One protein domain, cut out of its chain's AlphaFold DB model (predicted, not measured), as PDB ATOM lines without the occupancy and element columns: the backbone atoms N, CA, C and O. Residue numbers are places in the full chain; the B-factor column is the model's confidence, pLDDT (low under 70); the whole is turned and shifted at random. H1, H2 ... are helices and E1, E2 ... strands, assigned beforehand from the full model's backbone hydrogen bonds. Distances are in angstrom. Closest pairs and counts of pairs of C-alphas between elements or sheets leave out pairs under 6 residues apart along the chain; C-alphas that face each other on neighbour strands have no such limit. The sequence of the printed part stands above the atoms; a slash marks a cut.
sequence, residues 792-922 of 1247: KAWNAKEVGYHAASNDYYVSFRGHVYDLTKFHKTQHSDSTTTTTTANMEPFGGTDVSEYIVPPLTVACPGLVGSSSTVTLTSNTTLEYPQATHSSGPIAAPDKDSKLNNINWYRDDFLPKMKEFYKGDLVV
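AT A GLANCE: This is residues 792 to 922 of the 1247 residues of a protein of Aureobasidium pullulans (UniProt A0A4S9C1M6). With little regular structure, this is a small, strongly twisted antiparallel sheet, E1-E2-E3, at one end, H1 beside it, and long loops making much of the rest. The 131 printed residues run H1 E1 E2 H2 H3 H4 E3; the class is mixed, with 44 residues in named elements. The whole is compact, radius of gyration of the C-alphas 15.2 A, spanning 43 by 35 by 29 A.

IN THESE COORDINATES: H1, residues 796 to 800, begins at C-alpha (37.935, -10.043, -49.305). E1 is 807 to 812, 16.6 A; E2 815 to 818; H2 836 to 842; H3 855 to 858; H4 903 to 913, 14.7 A. E3, 916 to 922, 18.1 A, ends at C-alpha (34.906, -8.628, -56.365).

HOW THE PARTS SIT: H1 stands at the sheet's level, height 2.5 A. Hairpin E1 and E2 has N 810 and O 817 3.0 A apart; E2 and E3 have N 816 and O 918 at 2.8 A. H2 and H4 only graze the sheet; H3 is near H4. O i to N i+4 pairs within hydrogen-bond range: H1 every pair, H4 4 of 7, H2 1 of 3, with 2 of 4 at i+3.

THE WHOLE: The printed part has no cut. Links E2 to H2, H2 to H3 and H3 to H4 are long. Residues 830 to 831 and 865 to 867 have pLDDT under 70.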
ATOM      1  N   LYS A 792      25.158 -15.073 -49.193       83.38
ATOM      2  CA  LYS A 792      26.239 -16.024 -49.532       83.38
ATOM      3  C   LYS A 792      27.369 -15.409 -50.361       83.38
ATOM      4  O   LYS A 792      28.210 -16.141 -50.882       83.38
ATOM      5  N   ALA A 793      27.378 -14.090 -50.513       86.81
ATOM      6  CA  ALA A 793      28.404 -13.351 -51.238       86.81
ATOM      7  C   ALA A 793      29.323 -12.622 -50.255       86.81
ATOM      8  O   ALA A 793      28.852 -11.779 -49.492       86.81
ATOM      9  N   TRP A 794      30.622 -12.910 -50.319       88.94
ATOM     10  CA  TRP A 794      31.622 -12.398 -49.380       88.94
ATOM     11  C   TRP A 794      32.713 -11.626 -50.117       88.94
ATOM     12  O   TRP A 794      33.249 -12.101 -51.106       88.94
ATOM     13  N   ASN A 795      33.059 -10.428 -49.667       89.00
ATOM     14  CA  ASN A 795      34.185  -9.655 -50.195       89.00
ATOM     15  C   ASN A 795      35.464  -9.967 -49.396       89.00
ATOM     16  O   ASN A 795      35.375 -10.277 -48.212       89.00
ATOM     17  N   ALA A 796      36.652  -9.786 -49.978       86.06
ATOM     18  CA  ALA A 796      37.935 -10.043 -49.305       86.06
ATOM     19  C   ALA A 796      38.068  -9.317 -47.948       86.06
ATOM     20  O   ALA A 796      38.564  -9.877 -46.981       86.06
ATOM     21  N   LYS A 797      37.534  -8.089 -47.836       87.75
ATOM     22  CA  LYS A 797      37.481  -7.358 -46.555       87.75
ATOM     23  C   LYS A 797      36.515  -7.968 -45.537       87.75
ATOM     24  O   LYS A 797      36.784  -7.901 -44.349       87.75
ATOM     25  N   GLU A 798      35.382  -8.499 -46.001       86.81
ATOM     26  CA  GLU A 798      34.388  -9.140 -45.130       86.81
ATOM     27  C   GLU A 798      34.962 -10.444 -44.569       86.81
ATOM     28  O   GLU A 798      34.859 -10.671 -43.373       86.81
ATOM     29  N   VAL A 799      35.654 -11.227 -45.403       87.62
ATOM     30  CA  VAL A 799      36.408 -12.416 -44.973       87.62
ATOM     31  C   VAL A 799      37.494 -12.040 -43.958       87.62
ATOM     32  O   VAL A 799      37.603 -12.695 -42.927       87.62
ATOM     33  N   GLY A 800      38.206 -10.929 -44.174       86.00
ATOM     34  CA  GLY A 800      39.223 -10.410 -43.251       86.00
ATOM     35  C   GLY A 800      38.729 -10.059 -41.840       86.00
ATOM     36  O   GLY A 800      39.530 -10.030 -40.911       86.00
ATOM     37  N   TYR A 801      37.426  -9.823 -41.637       87.06
ATOM     38  CA  TYR A 801      36.868  -9.613 -40.291       87.06
ATOM     39  C   TYR A 801      36.695 -10.917 -39.500       87.06
ATOM     40  O   TYR A 801      36.590 -10.880 -38.275       87.06
ATOM     41  N   HIS A 802      36.721 -12.059 -40.186       85.94
ATOM     42  CA  HIS A 802      36.605 -13.397 -39.615       85.94
ATOM     43  C   HIS A 802      37.996 -14.039 -39.451       85.94
ATOM     44  O   HIS A 802      38.263 -15.137 -39.940       85.94
ATOM     45  N   ALA A 803      38.904 -13.313 -38.788       82.88
ATOM     46  CA  ALA A 803      40.262 -13.763 -38.463       82.88
ATOM     47  C   ALA A 803      40.401 -14.276 -37.013       82.88
ATOM     48  O   ALA A 803      41.481 -14.675 -36.584       82.88
ATOM     49  N   ALA A 804      39.321 -14.254 -36.225       82.06
ATOM     50  CA  ALA A 804      39.364 -14.635 -34.817       82.06
ATOM     51  C   ALA A 804      39.381 -16.164 -34.636       82.06
ATOM     52  O   ALA A 804      38.787 -16.918 -35.399       82.06
ATOM     53  N   SER A 805      39.958 -16.657 -33.538       75.19
ATOM     54  CA  SER A 805      40.033 -18.103 -33.241       75.19
ATOM     55  C   SER A 805      38.674 -18.803 -33.033       75.19
ATOM     56  O   SER A 805      38.587 -20.037 -33.041       75.19
ATOM     57  N   ASN A 806      37.600 -18.036 -32.827       80.81
ATOM     58  CA  ASN A 806      36.219 -18.523 -32.727       80.81
ATOM     59  C   ASN A 806      35.382 -18.250 -33.984       80.81
ATOM     60  O   ASN A 806      34.229 -18.674 -34.026       80.81
ATOM     61  N   ASP A 807      35.947 -17.562 -34.973       84.38
ATOM     62  CA  ASP A 807      35.291 -17.178 -36.218       84.38
ATOM     63  C   ASP A 807      36.372 -17.029 -37.297       84.38
ATOM     64  O   ASP A 807      36.953 -15.956 -37.455       84.38
ATOM     65  N   TYR A 808      36.719 -18.160 -37.922       87.25
ATOM     66  CA  TYR A 808      37.927 -18.336 -38.730       87.25
ATOM     67  C   TYR A 808      37.547 -18.735 -40.159       87.25
ATOM     68  O   TYR A 808      37.282 -19.912 -40.446       87.25
ATOM     69  N   TYR A 809      37.484 -17.748 -41.055       91.69
ATOM     70  CA  TYR A 809      37.152 -17.955 -42.467       91.69
ATOM     71  C   TYR A 809      38.379 -17.786 -43.345       91.69
ATOM     72  O   TYR A 809      39.254 -16.976 -43.067       91.69
ATOM     73  N   VAL A 810      38.427 -18.551 -44.426       91.25
ATOM     74  CA  VAL A 810      39.517 -18.504 -45.400       91.25
ATOM     75  C   VAL A 810      38.917 -18.508 -46.796       91.25
ATOM     76  O   VAL A 810      37.939 -19.223 -47.048       91.25
ATOM     77  N   SER A 811      39.485 -17.719 -47.707       91.56
ATOM     78  CA  SER A 811      39.158 -17.833 -49.127       91.56
ATOM     79  C   SER A 811      40.167 -18.718 -49.846       91.56
ATOM     80  O   SER A 811      41.364 -18.658 -49.586       91.56
ATOM     81  N   PHE A 812      39.668 -19.558 -50.743       90.25
ATOM     82  CA  PHE A 812      40.477 -20.368 -51.640       90.25
ATOM     83  C   PHE A 812      39.794 -20.399 -53.005       90.25
ATOM     84  O   PHE A 812      38.625 -20.780 -53.102       90.25
ATOM     85  N   ARG A 813      40.516 -19.960 -54.039       87.25
ATOM     86  CA  ARG A 813      40.108 -19.925 -55.452       87.25
ATOM     87  C   ARG A 813      38.666 -19.498 -55.641       87.25
ATOM     88  O   ARG A 813      37.813 -20.270 -56.064       87.25
ATOM     89  N   GLY A 814      38.370 -18.266 -55.240       87.56
ATOM     90  CA  GLY A 814      37.054 -17.674 -55.458       87.56
ATOM     91  C   GLY A 814      35.916 -18.203 -54.580       87.56
ATOM     92  O   GLY A 814      34.771 -17.787 -54.773       87.56
ATOM     93  N   HIS A 815      36.197 -19.074 -53.609       91.25
ATOM     94  CA  HIS A 815      35.223 -19.604 -52.655       91.25
ATOM     95  C   HIS A 815      35.644 -19.317 -51.211       91.25
ATOM     96  O   HIS A 815      36.830 -19.212 -50.910       91.25
ATOM     97  N   VAL A 816      34.666 -19.188 -50.312       92.38
ATOM     98  CA  VAL A 816      34.878 -18.915 -48.883       92.38
ATOM     99  C   VAL A 816      34.464 -20.118 -48.049       92.38
ATOM    100  O   VAL A 816      33.368 -20.668 -48.222       92.38
ATOM    101  N   TYR A 817      35.340 -20.494 -47.119       91.88
ATOM    102  CA  TYR A 817      35.208 -21.672 -46.273       91.88
ATOM    103  C   TYR A 817      35.287 -21.310 -44.790       91.88
ATOM    104  O   TYR A 817      36.114 -20.496 -44.382       91.88
ATOM    105  N   ASP A 818      34.442 -21.950 -43.985       91.44
ATOM    106  CA  ASP A 818      34.448 -21.831 -42.526       91.44
ATOM    107  C   ASP A 818      35.312 -22.941 -41.912       91.44
ATOM    108  O   ASP A 818      34.891 -24.096 -41.804       91.44
ATOM    109  N   LEU A 819      36.531 -22.587 -41.499       89.06
ATOM    110  CA  LEU A 819      37.502 -23.512 -40.908       89.06
ATOM    111  C   LEU A 819      37.598 -23.362 -39.380       89.06
ATOM    112  O   LEU A 819      38.523 -23.889 -38.755       89.06
ATOM    113  N   THR A 820      36.608 -22.731 -38.739       87.56
ATOM    114  CA  THR A 820      36.567 -22.472 -37.285       87.56
ATOM    115  C   THR A 820      36.768 -23.725 -36.433       87.56
ATOM    116  O   THR A 820      37.375 -23.676 -35.364       87.56
ATOM    117  N   LYS A 821      36.295 -24.883 -36.899       85.50
ATOM    118  CA  LYS A 821      36.526 -26.168 -36.221       85.50
ATOM    119  C   LYS A 821      37.772 -26.891 -36.733       85.50
ATOM    120  O   LYS A 821      38.427 -27.576 -35.957       85.50
ATOM    121  N   PHE A 822      38.096 -26.727 -38.013       85.94
ATOM    122  CA  PHE A 822      39.140 -27.480 -38.704       85.94
ATOM    123  C   PHE A 822      40.559 -27.015 -38.342       85.94
ATOM    124  O   PHE A 822      41.428 -27.848 -38.097       85.94
ATOM    125  N   HIS A 823      40.793 -25.706 -38.196       83.50
ATOM    126  CA  HIS A 823      42.128 -25.171 -37.875       83.50
ATOM    127  C   HIS A 823      42.665 -25.612 -36.499       83.50
ATOM    128  O   HIS A 823      43.870 -25.582 -36.276       83.50
ATOM    129  N   LYS A 824      41.783 -26.033 -35.577       83.00
ATOM    130  CA  LYS A 824      42.138 -26.548 -34.238       83.00
ATOM    131  C   LYS A 824      42.481 -28.039 -34.244       83.00
ATOM    132  O   LYS A 824      42.989 -28.551 -33.250       83.00
ATOM    133  N   THR A 825      42.137 -28.751 -35.317       84.12
ATOM    134  CA  THR A 825      42.406 -30.185 -35.452       84.12
ATOM    135  C   THR A 825      43.717 -30.413 -36.180       84.12
ATOM    136  O   THR A 825      44.000 -29.723 -37.157       84.12
ATOM    137  N   GLN A 826      44.482 -31.414 -35.744       83.44
ATOM    138  CA  GLN A 826      45.695 -31.810 -36.447       83.44
ATOM    139  C   GLN A 826      45.348 -32.396 -37.813       83.44
ATOM    140  O   GLN A 826      44.702 -33.439 -37.895       83.44
ATOM    141  N   HIS A 827      45.773 -31.700 -38.865       80.69
ATOM    142  CA  HIS A 827      45.483 -32.043 -40.259       80.69
ATOM    143  C   HIS A 827      46.729 -32.074 -41.157       80.69
ATOM    144  O   HIS A 827      46.605 -32.349 -42.347       80.69
ATOM    145  N   SER A 828      47.920 -31.812 -40.610       76.94
ATOM    146  CA  SER A 828      49.185 -32.007 -41.316       76.94
ATOM    147  C   SER A 828      49.682 -33.448 -41.159       76.94
ATOM    148  O   SER A 828      49.735 -33.985 -40.052       76.94
ATOM    149  N   ASP A 829      50.085 -34.045 -42.281       74.25
ATOM    150  CA  ASP A 829      50.696 -35.382 -42.341       74.25
ATOM    151  C   ASP A 829      52.242 -35.322 -42.231       74.25
ATOM    152  O   ASP A 829      52.909 -36.351 -42.280       74.25
ATOM    153  N   SER A 830      52.827 -34.120 -42.105       69.31
ATOM    154  CA  SER A 830      54.274 -33.876 -41.982       69.31
ATOM    155  C   SER A 830      54.710 -33.655 -40.525       69.31
ATOM    156  O   SER A 830      53.894 -33.607 -39.605       69.31
ATOM    157  N   THR A 831      56.011 -33.458 -40.286       68.25
ATOM    158  CA  THR A 831      56.578 -33.167 -38.952       68.25
ATOM    159  C   THR A 831      56.124 -31.830 -38.344       68.25
ATOM    160  O   THR A 831      56.412 -31.557 -37.178       68.25
ATOM    161  N   THR A 832      55.411 -30.992 -39.104       70.50
ATOM    162  CA  THR A 832      54.919 -29.682 -38.659       70.50
ATOM    163  C   THR A 832      53.587 -29.843 -37.934       70.50
ATOM    164  O   THR A 832      52.638 -30.355 -38.516       70.50
ATOM    165  N   THR A 833      53.470 -29.391 -36.686       76.19
ATOM    166  CA  THR A 833      52.210 -29.449 -35.926       76.19
ATOM    167  C   THR A 833      51.349 -28.201 -36.147       76.19
ATOM    168  O   THR A 833      51.850 -27.073 -36.214       76.19
ATOM    169  N   THR A 834      50.030 -28.390 -36.239       75.81
ATOM    170  CA  THR A 834      49.050 -27.299 -36.385       75.81
ATOM    171  C   THR A 834      48.797 -26.636 -35.026       75.81
ATOM    172  O   THR A 834      47.827 -26.895 -34.319       75.81
ATOM    173  N   THR A 835      49.749 -25.812 -34.591       77.88
ATOM    174  CA  THR A 835      49.597 -24.996 -33.378       77.88
ATOM    175  C   THR A 835      48.781 -23.738 -33.674       77.88
ATOM    176  O   THR A 835      48.739 -23.272 -34.811       77.88
ATOM    177  N   THR A 836      48.160 -23.146 -32.648       76.19
ATOM    178  CA  THR A 836      47.403 -21.889 -32.796       76.19
ATOM    179  C   THR A 836      48.257 -20.780 -33.412       76.19
ATOM    180  O   THR A 836      47.787 -20.105 -34.316       76.19
ATOM    181  N   ALA A 837      49.531 -20.676 -33.017       78.25
ATOM    182  CA  ALA A 837      50.472 -19.696 -33.562       78.25
ATOM    183  C   ALA A 837      50.778 -19.904 -35.057       78.25
ATOM    184  O   ALA A 837      51.018 -18.935 -35.770       78.25
ATOM    185  N   ASN A 838      50.746 -21.152 -35.541       81.88
ATOM    186  CA  ASN A 838      50.986 -21.460 -36.952       81.88
ATOM    187  C   ASN A 838      49.747 -21.220 -37.821       81.88
ATOM    188  O   ASN A 838      49.900 -20.983 -39.010       81.88
ATOM    189  N   MET A 839      48.539 -21.308 -37.255       82.50
ATOM    190  CA  MET A 839      47.291 -21.178 -38.013       82.50
ATOM    191  C   MET A 839      46.709 -19.760 -37.965       82.50
ATOM    192  O   MET A 839      46.131 -19.324 -38.947       82.50
ATOM    193  N   GLU A 840      46.881 -19.017 -36.872       83.00
ATOM    194  CA  GLU A 840      46.333 -17.661 -36.695       83.00
ATOM    195  C   GLU A 840      46.587 -16.693 -37.875       83.00
ATOM    196  O   GLU A 840      45.632 -16.022 -38.273       83.00
ATOM    197  N   PRO A 841      47.778 -16.660 -38.516       84.88
ATOM    198  CA  PRO A 841      48.051 -15.725 -39.611       84.88
ATOM    199  C   PRO A 841      47.223 -15.953 -40.883       84.88
ATOM    200  O   PRO A 841      47.103 -15.044 -41.700       84.88
ATOM    201  N   PHE A 842      46.653 -17.148 -41.075       85.75
ATOM    202  CA  PHE A 842      45.885 -17.465 -42.283       85.75
ATOM    203  C   PHE A 842      44.397 -17.108 -42.155       85.75
ATOM    204  O   PHE A 842      43.679 -17.097 -43.160       85.75
ATOM    205  N   GLY A 843      43.920 -16.790 -40.948       85.94
ATOM    206  CA  GLY A 843      42.539 -16.382 -40.709       85.94
ATOM    207  C   GLY A 843      42.196 -15.096 -41.459       85.94
ATOM    208  O   GLY A 843      42.900 -14.097 -41.367       85.94
ATOM    209  N   GLY A 844      41.107 -15.115 -42.220       86.38
ATOM    210  CA  GLY A 844      40.628 -13.967 -42.984       86.38
ATOM    211  C   GLY A 844      41.409 -13.660 -44.269       86.38
ATOM    212  O   GLY A 844      41.130 -12.644 -44.908       86.38
ATOM    213  N   THR A 845      42.362 -14.512 -44.663       88.25
ATOM    214  CA  THR A 845      43.215 -14.312 -45.849       88.25
ATOM    215  C   THR A 845      42.857 -15.255 -47.004       88.25
ATOM    216  O   THR A 845      42.094 -16.213 -46.837       88.25
ATOM    217  N   ASP A 846      43.391 -14.963 -48.195       87.50
ATOM    218  CA  ASP A 846      43.309 -15.854 -49.352       87.50
ATOM    219  C   ASP A 846      44.506 -16.806 -49.367       87.50
ATOM    220  O   ASP A 846      45.652 -16.371 -49.444       87.50
ATOM    221  N   VAL A 847      44.239 -18.112 -49.296       88.62
ATOM    222  CA  VAL A 847      45.281 -19.151 -49.267       88.62
ATOM    223  C   VAL A 847      45.549 -19.783 -50.635       88.62
ATOM    224  O   VAL A 847      46.242 -20.797 -50.727       88.62
ATOM    225  N   SER A 848      45.010 -19.201 -51.711       87.19
ATOM    226  CA  SER A 848      45.135 -19.721 -53.082       87.19
ATOM    227  C   SER A 848      46.580 -19.913 -53.551       87.19
ATOM    228  O   SER A 848      46.845 -20.830 -54.326       87.19
ATOM    229  N   GLU A 849      47.507 -19.091 -53.059       84.56
ATOM    230  CA  GLU A 849      48.938 -19.167 -53.386       84.56
ATOM    231  C   GLU A 849      49.668 -20.280 -52.617       84.56
ATOM    232  O   GLU A 849      50.686 -20.794 -53.075       84.56
ATOM    233  N   TYR A 850      49.134 -20.703 -51.467       86.38
ATOM    234  CA  TYR A 850      49.722 -21.768 -50.652       86.38
ATOM    235  C   TYR A 850      49.324 -23.161 -51.142       86.38
ATOM    236  O   TYR A 850      50.082 -24.111 -50.955       86.38
ATOM    237  N   ILE A 851      48.149 -23.308 -51.759       87.94
ATOM    238  CA  ILE A 851      47.624 -24.600 -52.218       87.94
ATOM    239  C   ILE A 851      47.523 -24.580 -53.743       87.94
ATOM    240  O   ILE A 851      46.538 -24.119 -54.321       87.94
ATOM    241  N   VAL A 852      48.552 -25.108 -54.403       84.75
ATOM    242  CA  VAL A 852      48.669 -25.078 -55.865       84.75
ATOM    243  C   VAL A 852      48.533 -26.499 -56.422       84.75
ATOM    244  O   VAL A 852      49.393 -27.342 -56.152       84.75
ATOM    245  N   PRO A 853      47.484 -26.799 -57.213       84.81
ATOM    246  CA  PRO A 853      47.359 -28.087 -57.865       84.81
ATOM    247  C   PRO A 853      48.364 -28.220 -59.014       84.81
ATOM    248  O   PRO A 853      48.663 -27.241 -59.704       84.81
ATOM    249  N   PRO A 854      48.841 -29.443 -59.287       84.88
ATOM    250  CA  PRO A 854      49.712 -29.706 -60.416       84.88
ATOM    251  C   PRO A 854      48.965 -29.418 -61.722       84.88
ATOM    252  O   PRO A 854      47.834 -29.872 -61.928       84.88
ATOM    253  N   LEU A 855      49.616 -28.685 -62.630       83.44
ATOM    254  CA  LEU A 855      49.020 -28.260 -63.903       83.44
ATOM    255  C   LEU A 855      48.585 -29.445 -64.781       83.44
ATOM    256  O   LEU A 855      47.620 -29.329 -65.533       83.44
ATOM    257  N   THR A 856      49.232 -30.603 -64.636       82.12
ATOM    258  CA  THR A 856      48.873 -31.854 -65.324       82.12
ATOM    259  C   THR A 856      47.500 -32.402 -64.918       82.12
ATOM    260  O   THR A 856      46.848 -33.064 -65.720       82.12
ATOM    261  N   VAL A 857      47.041 -32.112 -63.695       83.00
ATOM    262  CA  VAL A 857      45.718 -32.512 -63.182       83.00
ATOM    263  C   VAL A 857      44.704 -31.381 -63.350       83.00
ATOM    264  O   VAL A 857      43.546 -31.638 -63.675       83.00
ATOM    265  N   ALA A 858      45.130 -30.128 -63.167       82.62
ATOM    266  CA  ALA A 858      44.256 -28.963 -63.281       82.62
ATOM    267  C   ALA A 858      43.840 -28.660 -64.736       82.62
ATOM    268  O   ALA A 858      42.699 -28.254 -64.962       82.62
ATOM    269  N   CYS A 859      44.723 -28.902 -65.715       86.19
ATOM    270  CA  CYS A 859      44.542 -28.530 -67.124       86.19
ATOM    271  C   CYS A 859      44.629 -29.740 -68.081       86.19
ATOM    272  O   CYS A 859      45.547 -29.823 -68.908       86.19
ATOM    273  N   PRO A 860      43.670 -30.687 -68.011       81.19
ATOM    274  CA  PRO A 860      43.665 -31.863 -68.873       81.19
ATOM    275  C   PRO A 860      43.445 -31.466 -70.340       81.19
ATOM    276  O   PRO A 860      42.486 -30.771 -70.672       81.19
ATOM    277  N   GLY A 861      44.325 -31.928 -71.230       77.25
ATOM    278  CA  GLY A 861      44.236 -31.678 -72.676       77.25
ATOM    279  C   GLY A 861      44.989 -30.442 -73.184       77.25
ATOM    280  O   GLY A 861      45.135 -30.307 -74.395       77.25
ATOM    281  N   LEU A 862      45.506 -29.587 -72.292       81.12
ATOM    282  CA  LEU A 862      46.403 -28.468 -72.635       81.12
ATOM    283  C   LEU A 862      47.844 -28.727 -72.181       81.12
ATOM    284  O   LEU A 862      48.790 -28.398 -72.890       81.12
ATOM    285  N   VAL A 863      48.012 -29.366 -71.021       81.00
ATOM    286  CA  VAL A 863      49.314 -29.717 -70.446       81.00
ATOM    287  C   VAL A 863      49.505 -31.233 -70.544       81.00
ATOM    288  O   VAL A 863      48.650 -32.008 -70.115       81.00
ATOM    289  N   GLY A 864      50.613 -31.676 -71.144       73.25
ATOM    290  CA  GLY A 864      50.910 -33.102 -71.313       73.25
ATOM    291  C   GLY A 864      51.286 -33.780 -69.991       73.25
ATOM    292  O   GLY A 864      51.984 -33.191 -69.167       73.25
ATOM    293  N   SER A 865      50.893 -35.045 -69.804       64.19
ATOM    294  CA  SER A 865      51.104 -35.801 -68.553       64.19
ATOM    295  C   SER A 865      52.574 -35.991 -68.142       64.19
ATOM    296  O   SER A 865      52.837 -36.361 -67.003       64.19
ATOM    297  N   SER A 866      53.531 -35.751 -69.047       62.09
ATOM    298  CA  SER A 866      54.981 -35.846 -68.812       62.09
ATOM    299  C   SER A 866      55.679 -34.491 -68.623       62.09
ATOM    300  O   SER A 866      56.905 -34.441 -68.621       62.09
ATOM    301  N   SER A 867      54.931 -33.387 -68.540       65.69
ATOM    302  CA  SER A 867      55.499 -32.038 -68.434       65.69
ATOM    303  C   SER A 867      55.630 -31.584 -66.973       65.69
ATOM    304  O   SER A 867      54.691 -31.693 -66.187       65.69
ATOM    305  N   THR A 868      56.807 -31.063 -66.609       70.44
ATOM    306  CA  THR A 868      57.135 -30.546 -65.262       70.44
ATOM    307  C   THR A 868      56.969 -29.025 -65.213       70.44
ATOM    308  O   THR A 868      57.853 -28.299 -64.767       70.44
ATOM    309  N   VAL A 869      55.872 -28.520 -65.770       77.50
ATOM    310  CA  VAL A 869      55.612 -27.077 -65.838       77.50
ATOM    311  C   VAL A 869      54.955 -26.643 -64.534       77.50
ATOM    312  O   VAL A 869      53.961 -27.230 -64.106       77.50
ATOM    313  N   THR A 870      55.502 -25.605 -63.908       80.62
ATOM    314  CA  THR A 870      54.963 -24.974 -62.696       80.62
ATOM    315  C   THR A 870      54.879 -23.469 -62.912       80.62
ATOM    316  O   THR A 870      55.766 -22.899 -63.546       80.62
ATOM    317  N   LEU A 871      53.835 -22.829 -62.385       81.75
ATOM    318  CA  LEU A 871      53.721 -21.369 -62.410       81.75
ATOM    319  C   LEU A 871      54.525 -20.759 -61.261       81.75
ATOM    320  O   LEU A 871      54.542 -21.306 -60.158       81.75
ATOM    321  N   THR A 872      55.172 -19.631 -61.528       81.25
ATOM    322  CA  THR A 872      55.872 -18.818 -60.532       81.25
ATOM    323  C   THR A 872      55.046 -17.573 -60.229       81.25
ATOM    324  O   THR A 872      54.872 -16.727 -61.114       81.25
ATOM    325  N   SER A 873      54.547 -17.462 -58.994       75.38
ATOM    326  CA  SER A 873      53.824 -16.278 -58.524       75.38
ATOM    327  C   SER A 873      54.766 -15.084 -58.341       75.38
ATOM    328  O   SER A 873      55.968 -15.241 -58.116       75.38
ATOM    329  N   ASN A 874      54.217 -13.876 -58.459       73.19
ATOM    330  CA  ASN A 874      54.947 -12.617 -58.251       73.19
ATOM    331  C   ASN A 874      55.046 -12.233 -56.752       73.19
ATOM    332  O   ASN A 874      55.902 -11.455 -56.338       73.19
ATOM    333  N   THR A 875      54.175 -12.791 -55.909       72.12
ATOM    334  CA  THR A 875      54.118 -12.559 -54.460       72.12
ATOM    335  C   THR A 875      55.086 -13.474 -53.706       72.12
ATOM    336  O   THR A 875      55.135 -14.687 -53.912       72.12
ATOM    337  N   THR A 876      55.875 -12.902 -52.790       75.44
ATOM    338  CA  THR A 876      56.703 -13.695 -51.873       75.44
ATOM    339  C   THR A 876      55.830 -14.284 -50.770       75.44
ATOM    340  O   THR A 876      55.201 -13.536 -50.023       75.44
ATOM    341  N   LEU A 877      55.834 -15.610 -50.631       75.94
ATOM    342  CA  LEU A 877      55.116 -16.298 -49.560       75.94
ATOM    343  C   LEU A 877      55.737 -15.959 -48.199       75.94
ATOM    344  O   LEU A 877      56.878 -16.325 -47.919       75.94
ATOM    345  N   GLU A 878      54.971 -15.282 -47.346       78.75
ATOM    346  CA  GLU A 878      55.401 -14.876 -46.000       78.75
ATOM    347  C   GLU A 878      55.599 -16.087 -45.069       78.75
ATOM    348  O   GLU A 878      56.465 -16.077 -44.193       78.75
ATOM    349  N   TYR A 879      54.856 -17.175 -45.317       81.88
ATOM    350  CA  TYR A 879      54.872 -18.400 -44.512       81.88
ATOM    351  C   TYR A 879      55.052 -19.676 -45.359       81.88
ATOM    352  O   TYR A 879      54.098 -20.434 -45.564       81.88
ATOM    353  N   PRO A 880      56.277 -19.981 -45.831       79.06
ATOM    354  CA  PRO A 880      56.541 -21.112 -46.727       79.06
ATOM    355  C   PRO A 880      56.171 -22.482 -46.145       79.06
ATOM    356  O   PRO A 880      55.868 -23.411 -46.882       79.06
ATOM    357  N   GLN A 881      56.150 -22.630 -44.817       75.12
ATOM    358  CA  GLN A 881      55.783 -23.886 -44.154       75.12
ATOM    359  C   GLN A 881      54.327 -24.334 -44.394       75.12
ATOM    360  O   GLN A 881      53.998 -25.480 -44.101       75.12
ATOM    361  N   ALA A 882      53.459 -23.455 -44.906       77.31
ATOM    362  CA  ALA A 882      52.059 -23.762 -45.204       77.31
ATOM    363  C   ALA A 882      51.805 -24.135 -46.676       77.31
ATOM    364  O   ALA A 882      50.652 -24.305 -47.074       77.31
ATOM    365  N   THR A 883      52.849 -24.272 -47.499       83.69
ATOM    366  CA  THR A 883      52.684 -24.639 -48.911       83.69
ATOM    367  C   THR A 883      52.313 -26.109 -49.079       83.69
ATOM    368  O   THR A 883      53.013 -26.994 -48.591       83.69
ATOM    369  N   HIS A 884      51.254 -26.369 -49.840       83.94
ATOM    370  CA  HIS A 884      50.770 -27.694 -50.203       83.94
ATOM    371  C   HIS A 884      50.815 -27.834 -51.728       83.94
ATOM    372  O   HIS A 884      49.880 -27.453 -52.433       83.94
ATOM    373  N   SER A 885      51.921 -28.377 -52.241       81.69
ATOM    374  CA  SER A 885      52.074 -28.739 -53.653       81.69
ATOM    375  C   SER A 885      52.113 -30.259 -53.779       81.69
ATOM    376  O   SER A 885      52.916 -30.915 -53.116       81.69
ATOM    377  N   SER A 886      51.217 -30.832 -54.588       82.00
ATOM    378  CA  SER A 886      51.093 -32.286 -54.723       82.00
ATOM    379  C   SER A 886      51.877 -32.836 -55.912       82.00
ATOM    380  O   SER A 886      51.814 -32.297 -57.018       82.00
ATOM    381  N   GLY A 887      52.534 -33.974 -55.705       79.56
ATOM    382  CA  GLY A 887      53.202 -34.757 -56.737       79.56
ATOM    383  C   GLY A 887      54.612 -35.205 -56.332       79.56
ATOM    384  O   GLY A 887      55.243 -34.567 -55.489       79.56
ATOM    385  N   PRO A 888      55.165 -36.249 -56.977       73.81
ATOM    386  CA  PRO A 888      56.422 -36.874 -56.544       73.81
ATOM    387  C   PRO A 888      57.661 -35.969 -56.635       73.81
ATOM    388  O   PRO A 888      58.683 -36.259 -56.020       73.81
ATOM    389  N   ILE A 889      57.584 -34.903 -57.440       73.50
ATOM    390  CA  ILE A 889      58.676 -33.947 -57.677       73.50
ATOM    391  C   ILE A 889      58.644 -32.809 -56.646       73.50
ATOM    392  O   ILE A 889      59.695 -32.376 -56.186       73.50
ATOM    393  N   ALA A 890      57.450 -32.338 -56.275       72.75
ATOM    394  CA  ALA A 890      57.265 -31.228 -55.339       72.75
ATOM    395  C   ALA A 890      57.256 -31.690 -53.869       72.75
ATOM    396  O   ALA A 890      57.737 -30.973 -52.997       72.75
ATOM    397  N   ALA A 891      56.766 -32.906 -53.605       74.94
ATOM    398  CA  ALA A 891      56.739 -33.539 -52.290       74.94
ATOM    399  C   ALA A 891      57.469 -34.901 -52.349       74.94
ATOM    400  O   ALA A 891      56.840 -35.933 -52.589       74.94
ATOM    401  N   PRO A 892      58.804 -34.931 -52.151       73.31
ATOM    402  CA  PRO A 892      59.605 -36.155 -52.269       73.31
ATOM    403  C   PRO A 892      59.419 -37.137 -51.098       73.31
ATOM    404  O   PRO A 892      59.857 -38.287 -51.190       73.31
ATOM    405  N   ASP A 893      58.780 -36.701 -50.010       77.62
ATOM    406  CA  ASP A 893      58.426 -37.556 -48.877       77.62
ATOM    407  C   ASP A 893      57.356 -38.576 -49.295       77.62
ATOM    408  O   ASP A 893      56.317 -38.206 -49.842       77.62
ATOM    409  N   LYS A 894      57.629 -39.865 -49.076       74.62
ATOM    410  CA  LYS A 894      56.758 -40.975 -49.495       74.62
ATOM    411  C   LYS A 894      55.663 -41.291 -48.479       74.62
ATOM    412  O   LYS A 894      54.690 -41.938 -48.856       74.62
ATOM    413  N   ASP A 895      55.818 -40.841 -47.235       76.06
ATOM    414  CA  ASP A 895      54.862 -41.108 -46.156       76.06
ATOM    415  C   ASP A 895      53.714 -40.079 -46.129       76.06
ATOM    416  O   ASP A 895      52.654 -40.328 -45.554       76.06
ATOM    417  N   SER A 896      53.884 -38.939 -46.807       80.12
ATOM    418  CA  SER A 896      52.860 -37.901 -46.935       80.12
ATOM    419  C   SER A 896      51.867 -38.191 -48.064       80.12
ATOM    420  O   SER A 896      52.247 -38.537 -49.186       80.12
ATOM    421  N   LYS A 897      50.576 -37.920 -47.825       80.94
ATOM    422  CA  LYS A 897      49.529 -37.991 -48.861       80.94
ATOM    423  C   LYS A 897      49.747 -37.005 -50.016       80.94
ATOM    424  O   LYS A 897      49.232 -37.242 -51.106       80.94
ATOM    425  N   LEU A 898      50.554 -35.956 -49.814       81.88
ATOM    426  CA  LEU A 898      50.939 -34.982 -50.847       81.88
ATOM    427  C   LEU A 898      51.827 -35.581 -51.952       81.88
ATOM    428  O   LEU A 898      51.919 -35.002 -53.035       81.88
ATOM    429  N   ASN A 899      52.447 -36.747 -51.729       84.12
ATOM    430  CA  ASN A 899      53.210 -37.451 -52.765       84.12
ATOM    431  C   ASN A 899      52.318 -37.851 -53.956       84.12
ATOM    432  O   ASN A 899      52.755 -37.842 -55.110       84.12
ATOM    433  N   ASN A 900      51.043 -38.164 -53.685       84.81
ATOM    434  CA  ASN A 900      50.076 -38.516 -54.716       84.81
ATOM    435  C   ASN A 900      49.693 -37.279 -55.540       84.81
ATOM    436  O   ASN A 900      49.144 -36.307 -55.024       84.81
ATOM    437  N   ILE A 901      49.907 -37.350 -56.855       82.50
ATOM    438  CA  ILE A 901      49.574 -36.270 -57.791       82.50
ATOM    439  C   ILE A 901      48.073 -35.919 -57.801       82.50
ATOM    440  O   ILE A 901      47.716 -34.781 -58.089       82.50
ATOM    441  N   ASN A 902      47.195 -36.869 -57.444       85.56
ATOM    442  CA  ASN A 902      45.741 -36.672 -57.408       85.56
ATOM    443  C   ASN A 902      45.201 -36.197 -56.050       85.56
ATOM    444  O   ASN A 902      43.993 -35.995 -55.933       85.56
ATOM    445  N   TRP A 903      46.058 -35.974 -55.047       87.38
ATOM    446  CA  TRP A 903      45.653 -35.542 -53.699       87.38
ATOM    447  C   TRP A 903      44.694 -34.342 -53.718       87.38
ATOM    448  O   TRP A 903      43.682 -34.317 -53.016       87.38
ATOM    449  N   TYR A 904      44.958 -33.370 -54.595       85.88
ATOM    450  CA  TYR A 904      44.101 -32.199 -54.753       85.88
ATOM    451  C   TYR A 904      42.650 -32.566 -55.116       85.88
ATOM    452  O   TYR A 904      41.700 -32.010 -54.565       85.88
ATOM    453  N   ARG A 905      42.466 -33.524 -56.030       85.50
ATOM    454  CA  ARG A 905      41.150 -33.934 -56.532       85.50
ATOM    455  C   ARG A 905      40.430 -34.883 -55.577       85.50
ATOM    456  O   ARG A 905      39.227 -34.720 -55.380       85.50
ATOM    457  N   ASP A 906      41.146 -35.867 -55.042       86.81
ATOM    458  CA  ASP A 906      40.547 -37.007 -54.343       86.81
ATOM    459  C   ASP A 906      40.431 -36.782 -52.823       86.81
ATOM    460  O   ASP A 906      39.489 -37.283 -52.211       86.81
ATOM    461  N   ASP A 907      41.315 -35.978 -52.222       85.38
ATOM    462  CA  ASP A 907      41.337 -35.721 -50.775       85.38
ATOM    463  C   ASP A 907      40.928 -34.278 -50.426       85.38
ATOM    464  O   ASP A 907      40.046 -34.060 -49.589       85.38
ATOM    465  N   PHE A 908      41.528 -33.277 -51.077       87.06
ATOM    466  CA  PHE A 908      41.347 -31.866 -50.708       87.06
ATOM    467  C   PHE A 908      39.968 -31.306 -51.101       87.06
ATOM    468  O   PHE A 908      39.231 -30.812 -50.241       87.06
ATOM    469  N   LEU A 909      39.569 -31.410 -52.377       87.50
ATOM    470  CA  LEU A 909      38.288 -30.863 -52.854       87.50
ATOM    471  C   LEU A 909      37.051 -31.451 -52.139       87.50
ATOM    472  O   LEU A 909      36.174 -30.669 -51.750       87.50
ATOM    473  N   PRO A 910      36.934 -32.780 -51.916       90.50
ATOM    474  CA  PRO A 910      35.799 -33.346 -51.189       90.50
ATOM    475  C   PRO A 910      35.736 -32.855 -49.745       90.50
ATOM    476  O   PRO A 910      34.643 -32.566 -49.254       90.50
ATOM    477  N   LYS A 911      36.892 -32.702 -49.084       87.31
ATOM    478  CA  LYS A 911      36.943 -32.260 -47.692       87.31
ATOM    479  C   LYS A 911      36.560 -30.793 -47.532       87.31
ATOM    480  O   LYS A 911      35.786 -30.456 -46.641       87.31
ATOM    481  N   MET A 912      37.023 -29.930 -48.433       87.94
ATOM    482  CA  MET A 912      36.684 -28.503 -48.424       87.94
ATOM    483  C   MET A 912      35.202 -28.241 -48.711       87.94
ATOM    484  O   MET A 912      34.628 -27.284 -48.194       87.94
ATOM    485  N   LYS A 913      34.536 -29.118 -49.470       88.12
ATOM    486  CA  LYS A 913      33.100 -28.998 -49.761       88.12
ATOM    487  C   LYS A 913      32.219 -29.047 -48.504       88.12
ATOM    488  O   LYS A 913      31.162 -28.419 -48.499       88.12
ATOM    489  N   GLU A 914      32.645 -29.738 -47.443       88.94
ATOM    490  CA  GLU A 914      31.936 -29.779 -46.148       88.94
ATOM    491  C   GLU A 914      31.924 -28.416 -45.436       88.94
ATOM    492  O   GLU A 914      30.997 -28.118 -44.685       88.94
ATOM    493  N   PHE A 915      32.934 -27.581 -45.694       90.06
ATOM    494  CA  PHE A 915      33.148 -26.286 -45.039       90.06
ATOM    495  C   PHE A 915      32.707 -25.094 -45.897       90.06
ATOM    496  O   PHE A 915      32.950 -23.942 -45.538       90.06
ATOM    497  N   TYR A 916      32.078 -25.348 -47.046       90.75
ATOM    498  CA  TYR A 916      31.702 -24.312 -48.003       90.75
ATOM    499  C   TYR A 916      30.625 -23.371 -47.449       90.75
ATOM    500  O   TYR A 916      29.544 -23.806 -47.045       90.75
ATOM    501  N   LYS A 917      30.896 -22.061 -47.489       89.25
ATOM    502  CA  LYS A 917      29.986 -21.018 -46.996       89.25
ATOM    503  C   LYS A 917      29.379 -20.176 -48.115       89.25
ATOM    504  O   LYS A 917      28.192 -19.852 -48.058       89.25
ATOM    505  N   GLY A 918      30.172 -19.816 -49.121       89.88
ATOM    506  CA  GLY A 918      29.741 -18.915 -50.187       89.88
ATOM    507  C   GLY A 918      30.837 -18.587 -51.196       89.88
ATOM    508  O   GLY A 918      31.942 -19.118 -51.125       89.88
ATOM    509  N   ASP A 919      30.518 -17.698 -52.133       90.19
ATOM    510  CA  ASP A 919      31.447 -17.256 -53.175       90.19
ATOM    511  C   ASP A 919      32.160 -15.964 -52.762       90.19
ATOM    512  O   ASP A 919      31.549 -15.060 -52.175       90.19
ATOM    513  N   LEU A 920      33.440 -15.858 -53.126       90.38
ATOM    514  CA  LEU A 920      34.197 -14.619 -53.023       90.38
ATOM    515  C   LEU A 920      33.781 -13.693 -54.170       90.38
ATOM    516  O   LEU A 920      33.827 -14.075 -55.343       90.38
ATOM    517  N   VAL A 921      33.360 -12.476 -53.839       91.50
ATOM    518  CA  VAL A 921      32.899 -11.482 -54.804       91.50
ATOM    519  C   VAL A 921      33.808 -10.265 -54.865       91.50
ATOM    520  O   VAL A 921      34.191  -9.694 -53.842       91.50
ATOM    521  N   VAL A 922      34.096  -9.819 -56.086       88.94
ATOM    522  CA  VAL A 922      34.906  -8.628 -56.365       88.94
ATOM    523  C   VAL A 922      34.068  -7.602 -57.126       88.94
ATOM    524  O   VAL A 922      33.253  -7.928 -57.993       88.94
TER     525      VAL A 922